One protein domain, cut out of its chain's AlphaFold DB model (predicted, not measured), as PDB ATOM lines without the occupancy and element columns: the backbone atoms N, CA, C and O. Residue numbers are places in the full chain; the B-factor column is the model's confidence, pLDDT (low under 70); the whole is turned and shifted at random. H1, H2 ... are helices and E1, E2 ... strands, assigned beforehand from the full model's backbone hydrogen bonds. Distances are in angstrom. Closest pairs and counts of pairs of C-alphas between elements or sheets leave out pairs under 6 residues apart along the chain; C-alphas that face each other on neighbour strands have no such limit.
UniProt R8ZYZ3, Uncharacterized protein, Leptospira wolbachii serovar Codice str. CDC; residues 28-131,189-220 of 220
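This is residues 28 to 131 and 189 to 220 of the 220 residues of an uncharacterized protein of Leptospira wolbachii serovar Codice str. CDC (UniProt R8ZYZ3). One long, open sheet of seven strands side by side makes a twisted, curled wall, with no named helix over either face. At one end of the wall, the short helix H1 lies just before E1, and the unnamed stretch of residues 70 to 84 joins E2 to E3. The printed part has 136 residues, with one named helix and seven named strands along it: H1 E1 E2 E3 E4 E5 E6 E7. The strands keep that order across the sheet, all antiparallel, and the class is mostly strand. The whole is loose, with a radius of gyration of the C-alphas of 18.6 A, and elongated, spanning 53 by 32 by 20 A.

H1, residues 33 to 38, is not on the sheet; in its backbone every O i to N i+4 pair is within hydrogen-bond range. A tight link leads to E1, residues 43 to 54, an edge strand. E1 and E2, residues 58 to 69, form a hairpin at 165 degrees, with N 46 and O 66 2.8 A apart. E2 and E3, residues 85 to 94, form a hairpin with N 65 and O 89 at 2.9 A. E3 and E4, residues 98 to 107, form a hairpin at 178 degrees, with N 88 and O 104 at 2.8 A. E4 and E5, residues 115 to 130, form a hairpin with N 103 and O 121 at 2.8 A. E1 to E5 make a meander, each strand the antiparallel neighbour of the one before. E5 and E6, residues 189 to 203, are antiparallel neighbours at 164 degrees, with N 120 and O 196 at 2.8 A. E6 and E7, residues 207 to 219, the other edge strand, form a hairpin with N 199 and O 211 at 2.9 A. E1 and E7 are apart.

H1 begins at C-alpha 33 (-22.178, -25.977, 93.221) and is 8.7 A long. E1 measures 35.9 A from C-alpha 43 (-30.238, -8.143, 87.536), and E2 36.1 A. E3 and E4 are each 30.3 A. E5, 43.6 A, bends by 77 degrees at residue 127. E6 measures 45.1 A, and E7 39.2 A to C-alpha 219 (-14.401, 11.567, 60.998).

The two C-alphas farthest apart, those of Thr 74 and Tyr 131, are 57.0 A apart. Residues 132 to 188 are not printed; C-alphas 131 and 189 stand 10.2 A apart across the cut. The link from E2 to E3, 15 residues, is long. Mean pLDDT of the printed part is 91.8; residues 219 to 220 are under 70.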
ATOM      1  N   PHE A  28     -21.028 -31.100  81.143       88.19
ATOM      2  CA  PHE A  28     -19.682 -30.619  81.469       88.19
ATOM      3  C   PHE A  28     -19.556 -29.084  81.555       88.19
ATOM      4  O   PHE A  28     -18.564 -28.593  82.086       88.19
ATOM      5  N   LYS A  29     -20.514 -28.314  81.016       89.62
ATOM      6  CA  LYS A  29     -20.558 -26.844  81.138       89.62
ATOM      7  C   LYS A  29     -21.311 -26.354  82.369       89.62
ATOM      8  O   LYS A  29     -21.442 -25.145  82.554       89.62
ATOM      9  N   LYS A  30     -21.873 -27.260  83.161       92.62
ATOM     10  CA  LYS A  30     -22.598 -26.892  84.367       92.62
ATOM     11  C   LYS A  30     -21.659 -26.180  85.329       92.62
ATOM     12  O   LYS A  30     -20.539 -26.633  85.557       92.62
ATOM     13  N   LEU A  31     -22.133 -25.066  85.867       93.50
ATOM     14  CA  LEU A  31     -21.417 -24.321  86.889       93.50
ATOM     15  C   LEU A  31     -21.267 -25.195  88.137       93.50
ATOM     16  O   LEU A  31     -22.133 -26.024  88.440       93.50
ATOM     17  N   ASP A  32     -20.170 -25.016  88.866       94.50
ATOM     18  CA  ASP A  32     -19.959 -25.748  90.105       94.50
ATOM     19  C   ASP A  32     -20.984 -25.335  91.176       94.50
ATOM     20  O   ASP A  32     -21.620 -24.279  91.115       94.50
ATOM     21  N   GLU A  33     -21.159 -26.185  92.187       94.88
ATOM     22  CA  GLU A  33     -22.178 -25.977  93.221       94.88
ATOM     23  C   GLU A  33     -21.989 -24.663  93.986       94.88
ATOM     24  O   GLU A  33     -22.971 -24.021  94.363       94.88
ATOM     25  N   LYS A  34     -20.739 -24.230  94.193       95.06
ATOM     26  CA  LYS A  34     -20.440 -22.986  94.906       95.06
ATOM     27  C   LYS A  34     -20.777 -21.775  94.042       95.06
ATOM     28  O   LYS A  34     -21.313 -20.801  94.575       95.06
ATOM     29  N   GLU A  35     -20.492 -21.807  92.744       93.38
ATOM     30  CA  GLU A  35     -20.911 -20.741  91.831       93.38
ATOM     31  C   GLU A  35     -22.442 -20.660  91.745       93.38
ATOM     32  O   GLU A  35     -23.005 -19.583  91.946       93.38
ATOM     33  N   LEU A  36     -23.134 -21.796  91.589       94.00
ATOM     34  CA  LEU A  36     -24.602 -21.848  91.561       94.00
ATOM     35  C   LEU A  36     -25.248 -21.333  92.847       94.00
ATOM     36  O   LEU A  36     -26.256 -20.629  92.783       94.00
ATOM     37  N   ALA A  37     -24.677 -21.657  94.008       94.19
ATOM     38  CA  ALA A  37     -25.184 -21.193  95.295       94.19
ATOM     39  C   ALA A  37     -25.089 -19.666  95.449       94.19
ATOM     40  O   ALA A  37     -25.939 -19.057  96.097       94.19
ATOM     41  N   ASN A  38     -24.072 -19.043  94.844       93.75
ATOM     42  CA  ASN A  38     -23.849 -17.597  94.907       93.75
ATOM     43  C   ASN A  38     -24.458 -16.834  93.720       93.75
ATOM     44  O   ASN A  38     -24.517 -15.598  93.747       93.75
ATOM     45  N   LYS A  39     -24.911 -17.538  92.678       94.94
ATOM     46  CA  LYS A  39     -25.503 -16.936  91.488       94.94
ATOM     47  C   LYS A  39     -26.859 -16.313  91.826       94.94
ATOM     48  O   LYS A  39     -27.823 -16.996  92.167       94.94
ATOM     49  N   LYS A  40     -26.932 -14.986  91.710       93.31
ATOM     50  CA  LYS A  40     -28.165 -14.210  91.906       93.31
ATOM     51  C   LYS A  40     -29.107 -14.405  90.721       93.31
ATOM     52  O   LYS A  40     -28.633 -14.468  89.592       93.31
ATOM     53  N   GLU A  41     -30.409 -14.458  90.968       95.19
ATOM     54  CA  GLU A  41     -31.423 -14.365  89.912       95.19
ATOM     55  C   GLU A  41     -31.643 -12.902  89.515       95.19
ATOM     56  O   GLU A  41     -31.502 -11.991  90.335       95.19
ATOM     57  N   GLY A  42     -32.012 -12.675  88.258       95.06
ATOM     58  CA  GLY A  42     -32.312 -11.343  87.753       95.06
ATOM     59  C   GLY A  42     -31.076 -10.462  87.569       95.06
ATOM     60  O   GLY A  42     -30.026 -10.924  87.118       95.06
ATOM     61  N   TRP A  43     -31.232  -9.167  87.850       97.38
ATOM     62  CA  TRP A  43     -30.238  -8.143  87.536       97.38
ATOM     63  C   TRP A  43     -29.266  -7.874  88.685       97.38
ATOM     64  O   TRP A  43     -29.667  -7.739  89.841       97.38
ATOM     65  N   TYR A  44     -27.990  -7.690  88.356       96.75
ATOM     66  CA  TYR A  44     -27.011  -7.071  89.247       96.75
ATOM     67  C   TYR A  44     -25.953  -6.319  88.442       96.75
ATOM     68  O   TYR A  44     -25.765  -6.569  87.255       96.75
ATOM     69  N   ALA A  45     -25.249  -5.389  89.085       97.12
ATOM     70  CA  ALA A  45     -24.199  -4.619  88.435       97.12
ATOM     71  C   ALA A  45     -22.930  -4.567  89.288       97.12
ATOM     72  O   ALA A  45     -22.984  -4.605  90.519       97.12
ATOM     73  N   THR A  46     -21.791  -4.461  88.616       96.88
ATOM     74  CA  THR A  46     -20.490  -4.139  89.201       96.88
ATOM     75  C   THR A  46     -19.894  -2.961  88.446       96.88
ATOM     76  O   THR A  46     -20.227  -2.725  87.286       96.88
ATOM     77  N   GLY A  47     -19.018  -2.197  89.085       97.38
ATOM     78  CA  GLY A  47     -18.362  -1.089  88.411       97.38
ATOM     79  C   GLY A  47     -17.160  -0.584  89.177       97.38
ATOM     80  O   GLY A  47     -17.056  -0.781  90.388       97.38
ATOM     81  N   LEU A  48     -16.250   0.041  88.444       97.81
ATOM     82  CA  LEU A  48     -15.036   0.640  88.970       97.81
ATOM     83  C   LEU A  48     -14.875   2.042  88.376       97.81
ATOM     84  O   LEU A  48     -15.148   2.238  87.185       97.81
ATOM     85  N   PRO A  49     -14.436   3.022  89.179       97.62
ATOM     86  CA  PRO A  49     -13.987   4.287  88.631       97.62
ATOM     87  C   PRO A  49     -12.686   4.079  87.845       97.62
ATOM     88  O   PRO A  49     -11.880   3.204  88.167       97.62
ATOM     89  N   ASP A  50     -12.481   4.906  86.829       95.75
ATOM     90  CA  ASP A  50     -11.324   4.858  85.944       95.75
ATOM     91  C   ASP A  50     -10.573   6.189  86.009       95.75
ATOM     92  O   ASP A  50     -11.090   7.226  85.597       95.75
ATOM     93  N   PHE A  51      -9.359   6.166  86.550       96.38
ATOM     94  CA  PHE A  51      -8.491   7.335  86.650       96.38
ATOM     95  C   PHE A  51      -7.211   7.053  85.879       96.38
ATOM     96  O   PHE A  51      -6.537   6.054  86.135       96.38
ATOM     97  N   ARG A  52      -6.839   7.951  84.967       91.50
ATOM     98  CA  ARG A  52      -5.566   7.846  84.239       91.50
ATOM     99  C   ARG A  52      -4.946   9.224  84.099       91.50
ATOM    100  O   ARG A  52      -5.652  10.229  84.124       91.50
ATOM    101  N   ASN A  53      -3.629   9.262  83.994       93.19
ATOM    102  CA  ASN A  53      -2.884  10.483  83.751       93.19
ATOM    103  C   ASN A  53      -1.726  10.158  82.814       93.19
ATOM    104  O   ASN A  53      -0.945   9.249  83.099       93.19
ATOM    105  N   ASP A  54      -1.630  10.890  81.713       88.12
ATOM    106  CA  ASP A  54      -0.517  10.792  80.782       88.12
ATOM    107  C   ASP A  54      -0.115  12.173  80.242       88.12
ATOM    108  O   ASP A  54      -0.869  13.145  80.300       88.12
ATOM    109  N   ALA A  55       1.112  12.278  79.730       84.31
ATOM    110  CA  ALA A  55       1.684  13.557  79.311       84.31
ATOM    111  C   ALA A  55       0.996  14.174  78.076       84.31
ATOM    112  O   ALA A  55       1.078  15.388  77.875       84.31
ATOM    113  N   VAL A  56       0.327  13.362  77.256       82.62
ATOM    114  CA  VAL A  56      -0.304  13.791  76.003       82.62
ATOM    115  C   VAL A  56      -1.744  14.216  76.274       82.62
ATOM    116  O   VAL A  56      -2.103  15.367  76.034       82.62
ATOM    117  N   ASN A  57      -2.543  13.336  76.874       85.88
ATOM    118  CA  ASN A  57      -3.976  13.543  77.082       85.88
ATOM    119  C   ASN A  57      -4.306  14.168  78.443       85.88
ATOM    120  O   ASN A  57      -5.458  14.537  78.680       85.88
ATOM    121  N   GLY A  58      -3.306  14.327  79.313       90.25
ATOM    122  CA  GLY A  58      -3.450  14.894  80.647       90.25
ATOM    123  C   GLY A  58      -4.125  13.932  81.623       90.25
ATOM    124  O   GLY A  58      -4.041  12.712  81.491       90.25
ATOM    125  N   SER A  59      -4.802  14.498  82.620       95.75
ATOM    126  CA  SER A  59      -5.559  13.731  83.609       95.75
ATOM    127  C   SER A  59      -6.959  13.433  83.087       95.75
ATOM    128  O   SER A  59      -7.619  14.308  82.518       95.75
ATOM    129  N   GLY A  60      -7.454  12.230  83.348       95.81
ATOM    130  CA  GLY A  60      -8.805  11.840  82.985       95.81
ATOM    131  C   GLY A  60      -9.509  10.974  84.008       95.81
ATOM    132  O   GLY A  60      -8.894  10.339  84.870       95.81
ATOM    133  N   LEU A  61     -10.829  10.992  83.875       97.69
ATOM    134  CA  LEU A  61     -11.795  10.349  84.739       97.69
ATOM    135  C   LEU A  61     -12.829   9.617  83.887       97.69
ATOM    136  O   LEU A  61     -13.307  10.123  82.869       97.69
ATOM    137  N   GLY A  62     -13.220   8.445  84.353       97.38
ATOM    138  CA  GLY A  62     -14.276   7.662  83.762       97.38
ATOM    139  C   GLY A  62     -14.850   6.635  84.715       97.38
ATOM    140  O   GLY A  62     -14.562   6.607  85.913       97.38
ATOM    141  N   VAL A  63     -15.679   5.779  84.144       98.06
ATOM    142  CA  VAL A  63     -16.306   4.654  84.819       98.06
ATOM    143  C   VAL A  63     -16.392   3.487  83.850       98.06
ATOM    144  O   VAL A  63     -16.681   3.668  82.665       98.06
ATOM    145  N   ILE A  64     -16.158   2.289  84.373       97.62
ATOM    146  CA  ILE A  64     -16.446   1.035  83.687       97.62
ATOM    147  C   ILE A  64     -17.448   0.271  84.541       97.62
ATOM    148  O   ILE A  64     -17.229   0.085  85.739       97.62
ATOM    149  N   ALA A  65     -18.543  -0.172  83.934       98.12
ATOM    150  CA  ALA A  65     -19.593  -0.929  84.598       98.12
ATOM    151  C   ALA A  65     -19.931  -2.202  83.820       98.12
ATOM    152  O   ALA A  65     -19.963  -2.208  82.592       98.12
ATOM    153  N   ASN A  66     -20.218  -3.277  84.548       97.94
ATOM    154  CA  ASN A  66     -20.806  -4.496  84.018       97.94
ATOM    155  C   ASN A  66     -22.193  -4.670  84.625       97.94
ATOM    156  O   ASN A  66     -22.336  -4.696  85.846       97.94
ATOM    157  N   ILE A  67     -23.205  -4.797  83.780       98.25
ATOM    158  CA  ILE A  67     -24.592  -5.017  84.167       98.25
ATOM    159  C   ILE A  67     -24.969  -6.400  83.663       98.25
ATOM    160  O   ILE A  67     -24.916  -6.672  82.466       98.25
ATOM    161  N   PHE A  68     -25.339  -7.276  84.580       97.75
ATOM    162  CA  PHE A  68     -25.647  -8.664  84.298       97.75
ATOM    163  C   PHE A  68     -27.126  -8.921  84.532       97.75
ATOM    164  O   PHE A  68     -27.688  -8.471  85.531       97.75
ATOM    165  N   TYR A  69     -27.729  -9.699  83.643       97.12
ATOM    166  CA  TYR A  69     -28.969 -10.413  83.887       97.12
ATOM    167  C   TYR A  69     -28.658 -11.903  83.891       97.12
ATOM    168  O   TYR A  69     -28.132 -12.429  82.913       97.12
ATOM    169  N   ASN A  70     -28.970 -12.582  84.987       95.06
ATOM    170  CA  ASN A  70     -28.633 -13.989  85.184       95.06
ATOM    171  C   ASN A  70     -29.745 -14.968  84.816       95.06
ATOM    172  O   ASN A  70     -29.518 -16.171  84.941       95.06
ATOM    173  N   GLY A  71     -30.912 -14.464  84.409       92.06
ATOM    174  CA  GLY A  71     -32.121 -15.269  84.288       92.06
ATOM    175  C   GLY A  71     -32.681 -15.666  85.653       92.06
ATOM    176  O   GLY A  71     -32.362 -15.074  86.693       92.06
ATOM    177  N   THR A  72     -33.520 -16.682  85.633       91.12
ATOM    178  CA  THR A  72     -34.170 -17.306  86.781       91.12
ATOM    179  C   THR A  72     -33.790 -18.782  86.850       91.12
ATOM    180  O   THR A  72     -33.390 -19.385  85.860       91.12
ATOM    181  N   LYS A  73     -33.939 -19.416  88.013       90.25
ATOM    182  CA  LYS A  73     -33.635 -20.842  88.217       90.25
ATOM    183  C   LYS A  73     -34.499 -21.785  87.377       90.25
ATOM    184  O   LYS A  73     -34.159 -22.966  87.286       90.25
ATOM    185  N   THR A  74     -35.610 -21.295  86.826       87.31
ATOM    186  CA  THR A  74     -36.464 -22.049  85.902       87.31
ATOM    187  C   THR A  74     -35.932 -22.050  84.473       87.31
ATOM    188  O   THR A  74     -36.337 -22.911  83.696       87.31
ATOM    189  N   ASP A  75     -35.020 -21.137  84.135       86.75
ATOM    190  CA  ASP A  75     -34.446 -21.040  82.797       86.75
ATOM    191  C   ASP A  75     -33.452 -22.179  82.557       86.75
ATOM    192  O   ASP A  75     -32.688 -22.590  83.442       86.75
ATOM    193  N   SER A  76     -33.448 -22.693  81.330       86.12
ATOM    194  CA  SER A  76     -32.724 -23.915  80.986       86.12
ATOM    195  C   SER A  76     -31.203 -23.722  81.011       86.12
ATOM    196  O   SER A  76     -30.449 -24.621  81.391       86.12
ATOM    197  N   SER A  77     -30.748 -22.513  80.688       88.12
ATOM    198  CA  SER A  77     -29.353 -22.081  80.687       88.12
ATOM    199  C   SER A  77     -28.839 -21.633  82.055       88.12
ATOM    200  O   SER A  77     -27.619 -21.594  82.237       88.12
ATOM    201  N   PHE A  78     -29.701 -21.382  83.052       91.88
ATOM    202  CA  PHE A  78     -29.303 -20.782  84.336       91.88
ATOM    203  C   PHE A  78     -28.152 -21.527  85.018       91.88
ATOM    204  O   PHE A  78     -27.278 -20.906  85.624       91.88
ATOM    205  N   LYS A  79     -28.124 -22.858  84.909       92.81
ATOM    206  CA  LYS A  79     -27.093 -23.690  85.544       92.81
ATOM    207  C   LYS A  79     -25.801 -23.828  84.733       92.81
ATOM    208  O   LYS A  79     -24.847 -24.416  85.232       92.81
ATOM    209  N   TYR A  80     -25.770 -23.324  83.504       92.00
ATOM    210  CA  TYR A  80     -24.724 -23.604  82.511       92.00
ATOM    211  C   TYR A  80     -24.066 -22.352  81.928       92.00
ATOM    212  O   TYR A  80     -23.158 -22.457  81.099       92.00
ATOM    213  N   THR A  81     -24.533 -21.164  82.306       92.62
ATOM    214  CA  THR A  81     -23.908 -19.894  81.932       92.62
ATOM    215  C   THR A  81     -23.732 -19.008  83.158       92.62
ATOM    216  O   THR A  81     -24.644 -18.959  83.985       92.62
ATOM    217  N   PRO A  82     -22.620 -18.265  83.291       93.75
ATOM    218  CA  PRO A  82     -22.465 -17.286  84.366       93.75
ATOM    219  C   PRO A  82     -23.541 -16.187  84.334       93.75
ATOM    220  O   PRO A  82     -23.976 -15.732  85.386       93.75
ATOM    221  N   TYR A  83     -24.013 -15.813  83.137       95.12
ATOM    222  CA  TYR A  83     -25.047 -14.799  82.889       95.12
ATOM    223  C   TYR A  83     -25.852 -15.115  81.618       95.12
ATOM    224  O   TYR A  83     -25.339 -15.753  80.697       95.12
ATOM    225  N   GLU A  84     -27.088 -14.623  81.542       94.94
ATOM    226  CA  GLU A  84     -27.913 -14.644  80.322       94.94
ATOM    227  C   GLU A  84     -27.615 -13.451  79.422       94.94
ATOM    228  O   GLU A  84     -27.467 -13.586  78.209       94.94
ATOM    229  N   HIS A  85     -27.476 -12.275  80.034       97.50
ATOM    230  CA  HIS A  85     -27.053 -11.061  79.357       97.50
ATOM    231  C   HIS A  85     -25.982 -10.360  80.176       97.50
ATOM    232  O   HIS A  85     -26.124 -10.193  81.385       97.50
ATOM    233  N   MET A  86     -24.938  -9.898  79.506       98.06
ATOM    234  CA  MET A  86     -23.952  -8.990  80.068       98.06
ATOM    235  C   MET A  86     -23.900  -7.740  79.202       98.06
ATOM    236  O   MET A  86     -23.718  -7.831  77.991       98.06
ATOM    237  N   PHE A  87     -24.021  -6.581  79.836       98.50
ATOM    238  CA  PHE A  87     -23.737  -5.286  79.239       98.50
ATOM    239  C   PHE A  87     -22.483  -4.717  79.891       98.50
ATOM    240  O   PHE A  87     -22.432  -4.577  81.110       98.50
ATOM    241  N   ASN A  88     -21.473  -4.387  79.098       98.25
ATOM    242  CA  ASN A  88     -20.249  -3.746  79.559       98.25
ATOM    243  C   ASN A  88     -20.210  -2.323  78.995       98.25
ATOM    244  O   ASN A  88     -20.241  -2.131  77.782       98.25
ATOM    245  N   VAL A  89     -20.207  -1.333  79.883       98.38
ATOM    246  CA  VAL A  89     -20.271   0.091  79.539       98.38
ATOM    247  C   VAL A  89     -19.011   0.770  80.031       98.38
ATOM    248  O   VAL A  89     -18.661   0.639  81.204       98.38
ATOM    249  N   GLY A  90     -18.364   1.528  79.155       98.25
ATOM    250  CA  GLY A  90     -17.249   2.396  79.506       98.25
ATOM    251  C   GLY A  90     -17.522   3.821  79.062       98.25
ATOM    252  O   GLY A  90     -17.981   4.042  77.944       98.25
ATOM    253  N   ILE A  91     -17.244   4.783  79.937       98.00
ATOM    254  CA  ILE A  91     -17.267   6.214  79.622       98.00
ATOM    255  C   ILE A  91     -16.022   6.826  80.244       98.00
ATOM    256  O   ILE A  91     -15.848   6.754  81.457       98.00
ATOM    257  N   TYR A  92     -15.176   7.449  79.432       97.44
ATOM    258  CA  TYR A  92     -13.916   8.031  79.875       97.44
ATOM    259  C   TYR A  92     -13.630   9.360  79.179       97.44
ATOM    260  O   TYR A  92     -13.849   9.499  77.972       97.44
ATOM    261  N   ARG A  93     -13.156  10.353  79.936       95.81
ATOM    262  CA  ARG A  93     -12.811  11.692  79.441       95.81
ATOM    263  C   ARG A  93     -11.509  12.181  80.053       95.81
ATOM    264  O   ARG A  93     -11.273  11.966  81.238       95.81
ATOM    265  N   THR A  94     -10.714  12.915  79.281       95.06
ATOM    266  CA  THR A  94      -9.543  13.643  79.793       95.06
ATOM    267  C   THR A  94      -9.721  15.154  79.695       95.06
ATOM    268  O   THR A  94     -10.542  15.658  78.927       95.06
ATOM    269  N   ASN A  95      -8.931  15.901  80.468       93.12
ATOM    270  CA  ASN A  95      -8.899  17.362  80.407       93.12
ATOM    271  C   ASN A  95      -8.219  17.912  79.138       93.12
ATOM    272  O   ASN A  95      -8.335  19.105  78.865       93.12
ATOM    273  N   ARG A  96      -7.543  17.063  78.352       87.94
ATOM    274  CA  ARG A  96      -7.006  17.396  77.024       87.94
ATOM    275  C   ARG A  96      -7.688  16.559  75.944       87.94
ATOM    276  O   ARG A  96      -7.035  15.935  75.122       87.94
ATOM    277  N   GLY A  97      -9.017  16.513  75.965       86.62
ATOM    278  CA  GLY A  97      -9.802  16.184  74.775       86.62
ATOM    279  C   GLY A  97      -9.835  14.722  74.323       86.62
ATOM    280  O   GLY A  97     -10.328  14.463  73.231       86.62
ATOM    281  N   THR A  98      -9.358  13.760  75.116       91.56
ATOM    282  CA  THR A  98      -9.579  12.339  74.807       91.56
ATOM    283  C   THR A  98     -10.931  11.882  75.340       91.56
ATOM    284  O   THR A  98     -11.302  12.178  76.480       91.56
ATOM    285  N   GLN A  99     -11.664  11.141  74.516       94.38
ATOM    286  CA  GLN A  99     -12.937  10.514  74.836       94.38
ATOM    287  C   GLN A  99     -12.908   9.046  74.412       94.38
ATOM    288  O   GLN A  99     -12.505   8.731  73.299       94.38
ATOM    289  N   ASN A 100     -13.376   8.159  75.284       95.31
ATOM    290  CA  ASN A 100     -13.628   6.757  74.963       95.31
ATOM    291  C   ASN A 100     -14.985   6.396  75.562       95.31
ATOM    292  O   ASN A 100     -15.208   6.570  76.762       95.31
ATOM    293  N   ASN A 101     -15.913   5.972  74.716       97.12
ATOM    294  CA  ASN A 101     -17.215   5.478  75.132       97.12
ATOM    295  C   ASN A 101     -17.474   4.160  74.445       97.12
ATOM    296  O   ASN A 101     -17.262   4.056  73.242       97.12
ATOM    297  N   TYR A 102     -18.010   3.189  75.162       98.12
ATOM    298  CA  TYR A 102     -18.486   1.980  74.522       98.12
ATOM    299  C   TYR A 102     -19.626   1.334  75.292       98.12
ATOM    300  O   TYR A 102     -19.796   1.528  76.498       98.12
ATOM    301  N   LEU A 103     -20.374   0.521  74.560       98.38
ATOM    302  CA  LEU A 103     -21.356  -0.418  75.061       98.38
ATOM    303  C   LEU A 103     -21.122  -1.748  74.347       98.38
ATOM    304  O   LEU A 103     -21.261  -1.841  73.129       98.38
ATOM    305  N   ALA A 104     -20.802  -2.780  75.111       98.38
ATOM    306  CA  ALA A 104     -20.794  -4.154  74.646       98.38
ATOM    307  C   ALA A 104     -21.980  -4.902  75.251       98.38
ATOM    308  O   ALA A 104     -22.297  -4.713  76.422       98.38
ATOM    309  N   TRP A 105     -22.607  -5.767  74.469       98.50
ATOM    310  CA  TRP A 105     -23.646  -6.691  74.894       98.50
ATOM    311  C   TRP A 105     -23.262  -8.112  74.494       98.50
ATOM    312  O   TRP A 105     -22.783  -8.346  73.384       98.50
ATOM    313  N   ASP A 106     -23.485  -9.057  75.395       98.25
ATOM    314  CA  ASP A 106     -23.201 -10.472  75.202       98.25
ATOM    315  C   ASP A 106     -24.337 -11.319  75.775       98.25
ATOM    316  O   ASP A 106     -24.762 -11.109  76.913       98.25
ATOM    317  N   ALA A 107     -24.815 -12.278  74.990       97.19
ATOM    318  CA  ALA A 107     -25.860 -13.217  75.365       97.19
ATOM    319  C   ALA A 107     -25.467 -14.638  74.926       97.19
ATOM    320  O   ALA A 107     -25.675 -14.970  73.758       97.19
ATOM    321  N   PRO A 108     -24.875 -15.475  75.807       93.69
ATOM    322  CA  PRO A 108     -24.303 -16.781  75.458       93.69
ATOM    323  C   PRO A 108     -25.283 -17.796  74.864       93.69
ATOM    324  O   PRO A 108     -24.879 -18.565  73.992       93.69
ATOM    325  N   TYR A 109     -26.528 -17.791  75.339       90.69
ATOM    326  CA  TYR A 109     -27.585 -18.731  74.958       90.69
ATOM    327  C   TYR A 109     -28.892 -17.985  74.705       90.69
ATOM    328  O   TYR A 109     -29.907 -18.185  75.364       90.69
ATOM    329  N   PHE A 110     -28.829 -17.049  73.761       88.94
ATOM    330  CA  PHE A 110     -29.906 -16.109  73.500       88.94
ATOM    331  C   PHE A 110     -31.226 -16.839  73.225       88.94
ATOM    332  O   PHE A 110     -31.296 -17.689  72.333       88.94
ATOM    333  N   ALA A 111     -32.260 -16.477  73.986       86.00
ATOM    334  CA  ALA A 111     -33.596 -17.064  73.913       86.00
ATOM    335  C   ALA A 111     -33.622 -18.598  74.097       86.00
ATOM    336  O   ALA A 111     -34.327 -19.284  73.360       86.00
ATOM    337  N   ASP A 112     -32.842 -19.134  75.047       84.94
ATOM    338  CA  ASP A 112     -32.742 -20.578  75.332       84.94
ATOM    339  C   ASP A 112     -32.312 -21.410  74.105       84.94
ATOM    340  O   ASP A 112     -32.785 -22.524  73.853       84.94
ATOM    341  N   THR A 113     -31.394 -20.866  73.303       88.50
ATOM    342  CA  THR A 113     -30.871 -21.543  72.111       88.50
ATOM    343  C   THR A 113     -29.361 -21.755  72.164       88.50
ATOM    344  O   THR A 113     -28.630 -21.135  72.931       88.50
ATOM    345  N   ALA A 114     -28.858 -22.582  71.244       91.88
ATOM    346  CA  ALA A 114     -27.426 -22.797  71.024       91.88
ATOM    347  C   ALA A 114     -26.661 -21.558  70.513       91.88
ATOM    348  O   ALA A 114     -25.454 -21.663  70.253       91.88
ATOM    349  N   TYR A 115     -27.356 -20.441  70.276       93.38
ATOM    350  CA  TYR A 115     -26.796 -19.238  69.682       93.38
ATOM    351  C   TYR A 115     -26.310 -18.253  70.742       93.38
ATOM    352  O   TYR A 115     -27.024 -17.929  71.688       93.38
ATOM    353  N   ARG A 116     -25.114 -17.711  70.513       95.00
ATOM    354  CA  ARG A 116     -24.565 -16.571  71.238       95.00
ATOM    355  C   ARG A 116     -24.644 -15.326  70.377       95.00
ATOM    356  O   ARG A 116     -24.136 -15.338  69.257       95.00
ATOM    357  N   LEU A 117     -25.210 -14.257  70.924       97.00
ATOM    358  CA  LEU A 117     -25.197 -12.938  70.299       97.00
ATOM    359  C   LEU A 117     -24.200 -12.035  71.004       97.00
ATOM    360  O   LEU A 117     -24.156 -11.991  72.231       97.00
ATOM    361  N   ARG A 118     -23.412 -11.305  70.220       97.69
ATOM    362  CA  ARG A 118     -22.527 -10.255  70.716       97.69
ATOM    363  C   ARG A 118     -22.703  -9.007  69.878       97.69
ATOM    364  O   ARG A 118     -22.650  -9.072  68.652       97.69
ATOM    365  N   ALA A 119     -22.871  -7.877  70.541       97.94
ATOM    366  CA  ALA A 119     -22.868  -6.570  69.912       97.94
ATOM    367  C   ALA A 119     -21.878  -5.666  70.638       97.94
ATOM    368  O   ALA A 119     -21.715  -5.753  71.851       97.94
ATOM    369  N   TYR A 120     -21.217  -4.794  69.900       97.88
ATOM    370  CA  TYR A 120     -20.323  -3.789  70.444       97.88
ATOM    371  C   TYR A 120     -20.545  -2.499  69.676       97.88
ATOM    372  O   TYR A 120     -20.561  -2.516  68.450       97.88
ATOM    373  N   VAL A 121     -20.682  -1.386  70.376       97.94
ATOM    374  CA  VAL A 121     -20.621  -0.054  69.784       97.94
ATOM    375  C   VAL A 121     -19.655   0.790  70.592       97.94
ATOM    376  O   VAL A 121     -19.660   0.740  71.821       97.94
ATOM    377  N   GLY A 122     -18.813   1.542  69.900       97.56
ATOM    378  CA  GLY A 122     -17.807   2.393  70.503       97.56
ATOM    379  C   GLY A 122     -17.713   3.731  69.796       97.56
ATOM    380  O   GLY A 122     -18.001   3.850  68.605       97.56
ATOM    381  N   HIS A 123     -17.304   4.734  70.556       96.38
ATOM    382  CA  HIS A 123     -16.964   6.054  70.074       96.38
ATOM    383  C   HIS A 123     -15.687   6.521  70.762       96.38
ATOM    384  O   HIS A 123     -15.678   6.726  71.981       96.38
ATOM    385  N   ASP A 124     -14.650   6.728  69.960       94.38
ATOM    386  CA  ASP A 124     -13.340   7.171  70.409       94.38
ATOM    387  C   ASP A 124     -12.986   8.489  69.737       94.38
ATOM    388  O   ASP A 124     -13.056   8.609  68.515       94.38
ATOM    389  N   ALA A 125     -12.570   9.464  70.539       92.19
ATOM    390  CA  ALA A 125     -12.087  10.746  70.061       92.19
ATOM    391  C   ALA A 125     -10.782  11.125  70.764       92.19
ATOM    392  O   ALA A 125     -10.624  10.916  71.964       92.19
ATOM    393  N   SER A 126      -9.848  11.712  70.027       88.25
ATOM    394  CA  SER A 126      -8.670  12.372  70.581       88.25
ATOM    395  C   SER A 126      -8.353  13.603  69.744       88.25
ATOM    396  O   SER A 126      -8.109  13.503  68.541       88.25
ATOM    397  N   PHE A 127      -8.397  14.767  70.389       80.50
ATOM    398  CA  PHE A 127      -8.256  16.070  69.732       80.50
ATOM    399  C   PHE A 127      -6.815  16.602  69.698       80.50
ATOM    400  O   PHE A 127      -6.553  17.573  69.000       80.50
ATOM    401  N   TYR A 128      -5.887  15.985  70.435       77.25
ATOM    402  CA  TYR A 128      -4.518  16.493  70.608       77.25
ATOM    403  C   TYR A 128      -3.465  15.394  70.430       77.25
ATOM    404  O   TYR A 128      -2.491  15.322  71.181       77.25
ATOM    405  N   ASN A 129      -3.664  14.486  69.470       78.00
ATOM    406  CA  ASN A 129      -2.641  13.484  69.208       78.00
ATOM    407  C   ASN A 129      -1.436  14.121  68.516       78.00
ATOM    408  O   ASN A 129      -1.581  14.811  67.511       78.00
ATOM    409  N   GLN A 130      -0.240  13.803  68.999       79.06
ATOM    410  CA  GLN A 130       0.999  14.355  68.468       79.06
ATOM    411  C   GLN A 130       1.460  13.621  67.208       79.06
ATOM    412  O   GLN A 130       1.610  12.395  67.190       79.06
ATOM    413  N   TYR A 131       1.744  14.380  66.156       78.00
ATOM    414  CA  TYR A 131       2.420  13.912  64.957       78.00
ATOM    415  C   TYR A 131       3.938  14.011  65.132       78.00
ATOM    416  O   TYR A 131       4.510  15.098  65.182       78.00
ATOM    417  N   GLN A 189      -6.464  15.411  64.959       83.31
ATOM    418  CA  GLN A 189      -7.713  14.937  65.509       83.31
ATOM    419  C   GLN A 189      -8.027  13.554  64.942       83.31
ATOM    420  O   GLN A 189      -7.823  13.261  63.762       83.31
ATOM    421  N   PHE A 190      -8.508  12.681  65.813       84.50
ATOM    422  CA  PHE A 190      -9.096  11.415  65.429       84.50
ATOM    423  C   PHE A 190     -10.444  11.294  66.106       84.50
ATOM    424  O   PHE A 190     -10.534  11.460  67.317       84.50
ATOM    425  N   GLU A 191     -11.469  10.973  65.331       91.94
ATOM    426  CA  GLU A 191     -12.782  10.649  65.854       91.94
ATOM    427  C   GLU A 191     -13.330   9.467  65.067       91.94
ATOM    428  O   GLU A 191     -13.331   9.453  63.832       91.94
ATOM    429  N   THR A 192     -13.743   8.429  65.778       92.38
ATOM    430  CA  THR A 192     -14.295   7.239  65.155       92.38
ATOM    431  C   THR A 192     -15.476   6.720  65.936       92.38
ATOM    432  O   THR A 192     -15.460   6.656  67.163       92.38
ATOM    433  N   THR A 193     -16.490   6.309  65.191       94.94
ATOM    434  CA  THR A 193     -17.596   5.526  65.719       94.94
ATOM    435  C   THR A 193     -17.553   4.170  65.046       94.94
ATOM    436  O   THR A 193     -17.370   4.072  63.831       94.94
ATOM    437  N   TYR A 194     -17.686   3.112  65.829       93.94
ATOM    438  CA  TYR A 194     -17.603   1.757  65.317       93.94
ATOM    439  C   TYR A 194     -18.645   0.863  65.955       93.94
ATOM    440  O   TYR A 194     -19.012   1.020  67.116       93.94
ATOM    441  N   GLY A 195     -19.117  -0.087  65.162       96.12
ATOM    442  CA  GLY A 195     -20.084  -1.088  65.568       96.12
ATOM    443  C   GLY A 195     -19.603  -2.460  65.137       96.12
ATOM    444  O   GLY A 195     -19.065  -2.611  64.044       96.12
ATOM    445  N   GLN A 196     -19.791  -3.466  65.978       95.56
ATOM    446  CA  GLN A 196     -19.521  -4.860  65.660       95.56
ATOM    447  C   GLN A 196     -20.696  -5.715  66.112       95.56
ATOM    448  O   GLN A 196     -21.285  -5.484  67.166       95.56
ATOM    449  N   PHE A 197     -21.016  -6.722  65.315       95.75
ATOM    450  CA  PHE A 197     -22.013  -7.729  65.632       95.75
ATOM    451  C   PHE A 197     -21.444  -9.104  65.312       95.75
ATOM    452  O   PHE A 197     -20.842  -9.297  64.256       95.75
ATOM    453  N   ALA A 198     -21.638 -10.062  66.212       94.50
ATOM    454  CA  ALA A 198     -21.232 -11.441  66.017       94.50
ATOM    455  C   ALA A 198     -22.314 -12.408  66.502       94.50
ATOM    456  O   ALA A 198     -22.983 -12.182  67.513       94.50
ATOM    457  N   LEU A 199     -22.437 -13.506  65.767       94.25
ATOM    458  CA  LEU A 199     -23.303 -14.637  66.046       94.25
ATOM    459  C   LEU A 199     -22.432 -15.894  66.089       94.25
ATOM    460  O   LEU A 199     -21.782 -16.232  65.098       94.25
ATOM    461  N   ASP A 200     -22.476 -16.616  67.204       92.81
ATOM    462  CA  ASP A 200     -21.855 -17.934  67.315       92.81
ATOM    463  C   ASP A 200     -22.948 -18.992  67.513       92.81
ATOM    464  O   ASP A 200     -23.915 -18.756  68.230       92.81
ATOM    465  N   LYS A 201     -22.793 -20.184  66.937       92.56
ATOM    466  CA  LYS A 201     -23.640 -21.351  67.204       92.56
ATOM    467  C   LYS A 201     -22.806 -22.469  67.804       92.56
ATOM    468  O   LYS A 201     -21.804 -22.877  67.213       92.56
ATOM    469  N   THR A 202     -23.245 -23.002  68.939       90.75
ATOM    470  CA  THR A 202     -22.661 -24.214  69.519       90.75
ATOM    471  C   THR A 202     -23.181 -25.451  68.777       90.75
ATOM    472  O   THR A 202     -24.389 -25.632  68.634       90.75
ATOM    473  N   ILE A 203     -22.277 -26.307  68.299       89.69
ATOM    474  CA  ILE A 203     -22.573 -27.591  67.652       89.69
ATOM    475  C   ILE A 203     -21.847 -28.713  68.390       89.69
ATOM    476  O   ILE A 203     -20.744 -28.519  68.907       89.69
ATOM    477  N   PHE A 204     -22.478 -29.886  68.464       87.88
ATOM    478  CA  PHE A 204     -21.969 -31.028  69.235       87.88
ATOM    479  C   PHE A 204     -21.556 -30.643  70.668       87.88
ATOM    480  O   PHE A 204     -20.568 -31.153  71.182       87.88
ATOM    481  N   GLN A 205     -22.269 -29.682  71.277       86.00
ATOM    482  CA  GLN A 205     -22.079 -29.149  72.640       86.00
ATOM    483  C   GLN A 205     -20.737 -28.434  72.918       86.00
ATOM    484  O   GLN A 205     -20.640 -27.636  73.858       86.00
ATOM    485  N   VAL A 206     -19.719 -28.659  72.086       83.69
ATOM    486  CA  VAL A 206     -18.332 -28.231  72.310       83.69
ATOM    487  C   VAL A 206     -17.874 -27.226  71.256       83.69
ATOM    488  O   VAL A 206     -17.294 -26.195  71.600       83.69
ATOM    489  N   PHE A 207     -18.135 -27.492  69.977       85.81
ATOM    490  CA  PHE A 207     -17.608 -26.671  68.891       85.81
ATOM    491  C   PHE A 207     -18.460 -25.425  68.678       85.81
ATOM    492  O   PHE A 207     -19.678 -25.457  68.839       85.81
ATOM    493  N   ARG A 208     -17.824 -24.323  68.277       88.06
ATOM    494  CA  ARG A 208     -18.516 -23.088  67.899       88.06
ATOM    495  C   ARG A 208     -18.228 -22.743  66.449       88.06
ATOM    496  O   ARG A 208     -17.071 -22.639  66.055       88.06
ATOM    497  N   VAL A 209     -19.294 -22.521  65.690       88.50
ATOM    498  CA  VAL A 209     -19.235 -21.881  64.373       88.50
ATOM    499  C   VAL A 209     -19.625 -20.429  64.572       88.50
ATOM    500  O   VAL A 209     -20.664 -20.169  65.169       88.50
ATOM    501  N   TRP A 210     -18.801 -19.494  64.116       91.38
ATOM    502  CA  TRP A 210     -19.008 -18.071  64.363       91.38
ATOM    503  C   TRP A 210     -18.925 -17.267  63.071       91.38
ATOM    504  O   TRP A 210     -18.220 -17.639  62.133       91.38
ATOM    505  N   GLY A 211     -19.656 -16.162  63.040       87.25
ATOM    506  CA  GLY A 211     -19.600 -15.160  61.986       87.25
ATOM    507  C   GLY A 211     -19.924 -13.790  62.563       87.25
ATOM    508  O   GLY A 211     -20.635 -13.677  63.560       87.25
ATOM    509  N   GLY A 212     -19.393 -12.739  61.954       89.56
ATOM    510  CA  GLY A 212     -19.633 -11.380  62.415       89.56
ATOM    511  C   GLY A 212     -19.299 -10.339  61.362       89.56
ATOM    512  O   GLY A 212     -18.664 -10.632  60.351       89.56
ATOM    513  N   SER A 213     -19.744  -9.118  61.618       86.75
ATOM    514  CA  SER A 213     -19.510  -7.947  60.779       86.75
ATOM    515  C   SER A 213     -19.197  -6.744  61.653       86.75
ATOM    516  O   SER A 213     -19.743  -6.617  62.749       86.75
ATOM    517  N   GLY A 214     -18.370  -5.835  61.146       84.62
ATOM    518  CA  GLY A 214     -18.091  -4.564  61.796       84.62
ATOM    519  C   GLY A 214     -18.124  -3.408  60.808       84.62
ATOM    520  O   GLY A 214     -17.830  -3.587  59.628       84.62
ATOM    521  N   VAL A 215     -18.488  -2.231  61.303       84.38
ATOM    522  CA  VAL A 215     -18.471  -0.965  60.570       84.38
ATOM    523  C   VAL A 215     -17.631   0.021  61.366       84.38
ATOM    524  O   VAL A 215     -17.749   0.093  62.588       84.38
ATOM    525  N   PHE A 216     -16.793   0.773  60.660       84.88
ATOM    526  CA  PHE A 216     -15.958   1.826  61.219       84.88
ATOM    527  C   PHE A 216     -16.204   3.090  60.410       84.88
ATOM    528  O   PHE A 216     -15.953   3.115  59.204       84.88
ATOM    529  N   GLU A 217     -16.689   4.129  61.070       80.69
ATOM    530  CA  GLU A 217     -16.802   5.459  60.498       80.69
ATOM    531  C   GLU A 217     -15.728   6.336  61.130       80.69
ATOM    532  O   GLU A 217     -15.598   6.406  62.355       80.69
ATOM    533  N   LYS A 218     -14.895   6.947  60.286       74.56
ATOM    534  CA  LYS A 218     -13.809   7.828  60.705       74.56
ATOM    535  C   LYS A 218     -14.151   9.244  60.269       74.56
ATOM    536  O   LYS A 218     -14.233   9.507  59.069       74.56
ATOM    537  N   PHE A 219     -14.295  10.135  61.235       60.66
ATOM    538  CA  PHE A 219     -14.401  11.567  60.998       60.66
ATOM    539  C   PHE A 219     -12.984  12.156  61.010       60.66
ATOM    540  O   PHE A 219     -12.119  11.722  61.781       60.66
ATOM    541  N   ARG A 220     -12.709  13.027  60.036       52.44
ATOM    542  CA  ARG A 220     -11.376  13.562  59.741       52.44
ATOM    543  C   ARG A 220     -11.197  14.939  60.351       52.44
ATOM    544  O   ARG A 220     -12.168  15.719  60.265       52.44
TER     545      ARG A 220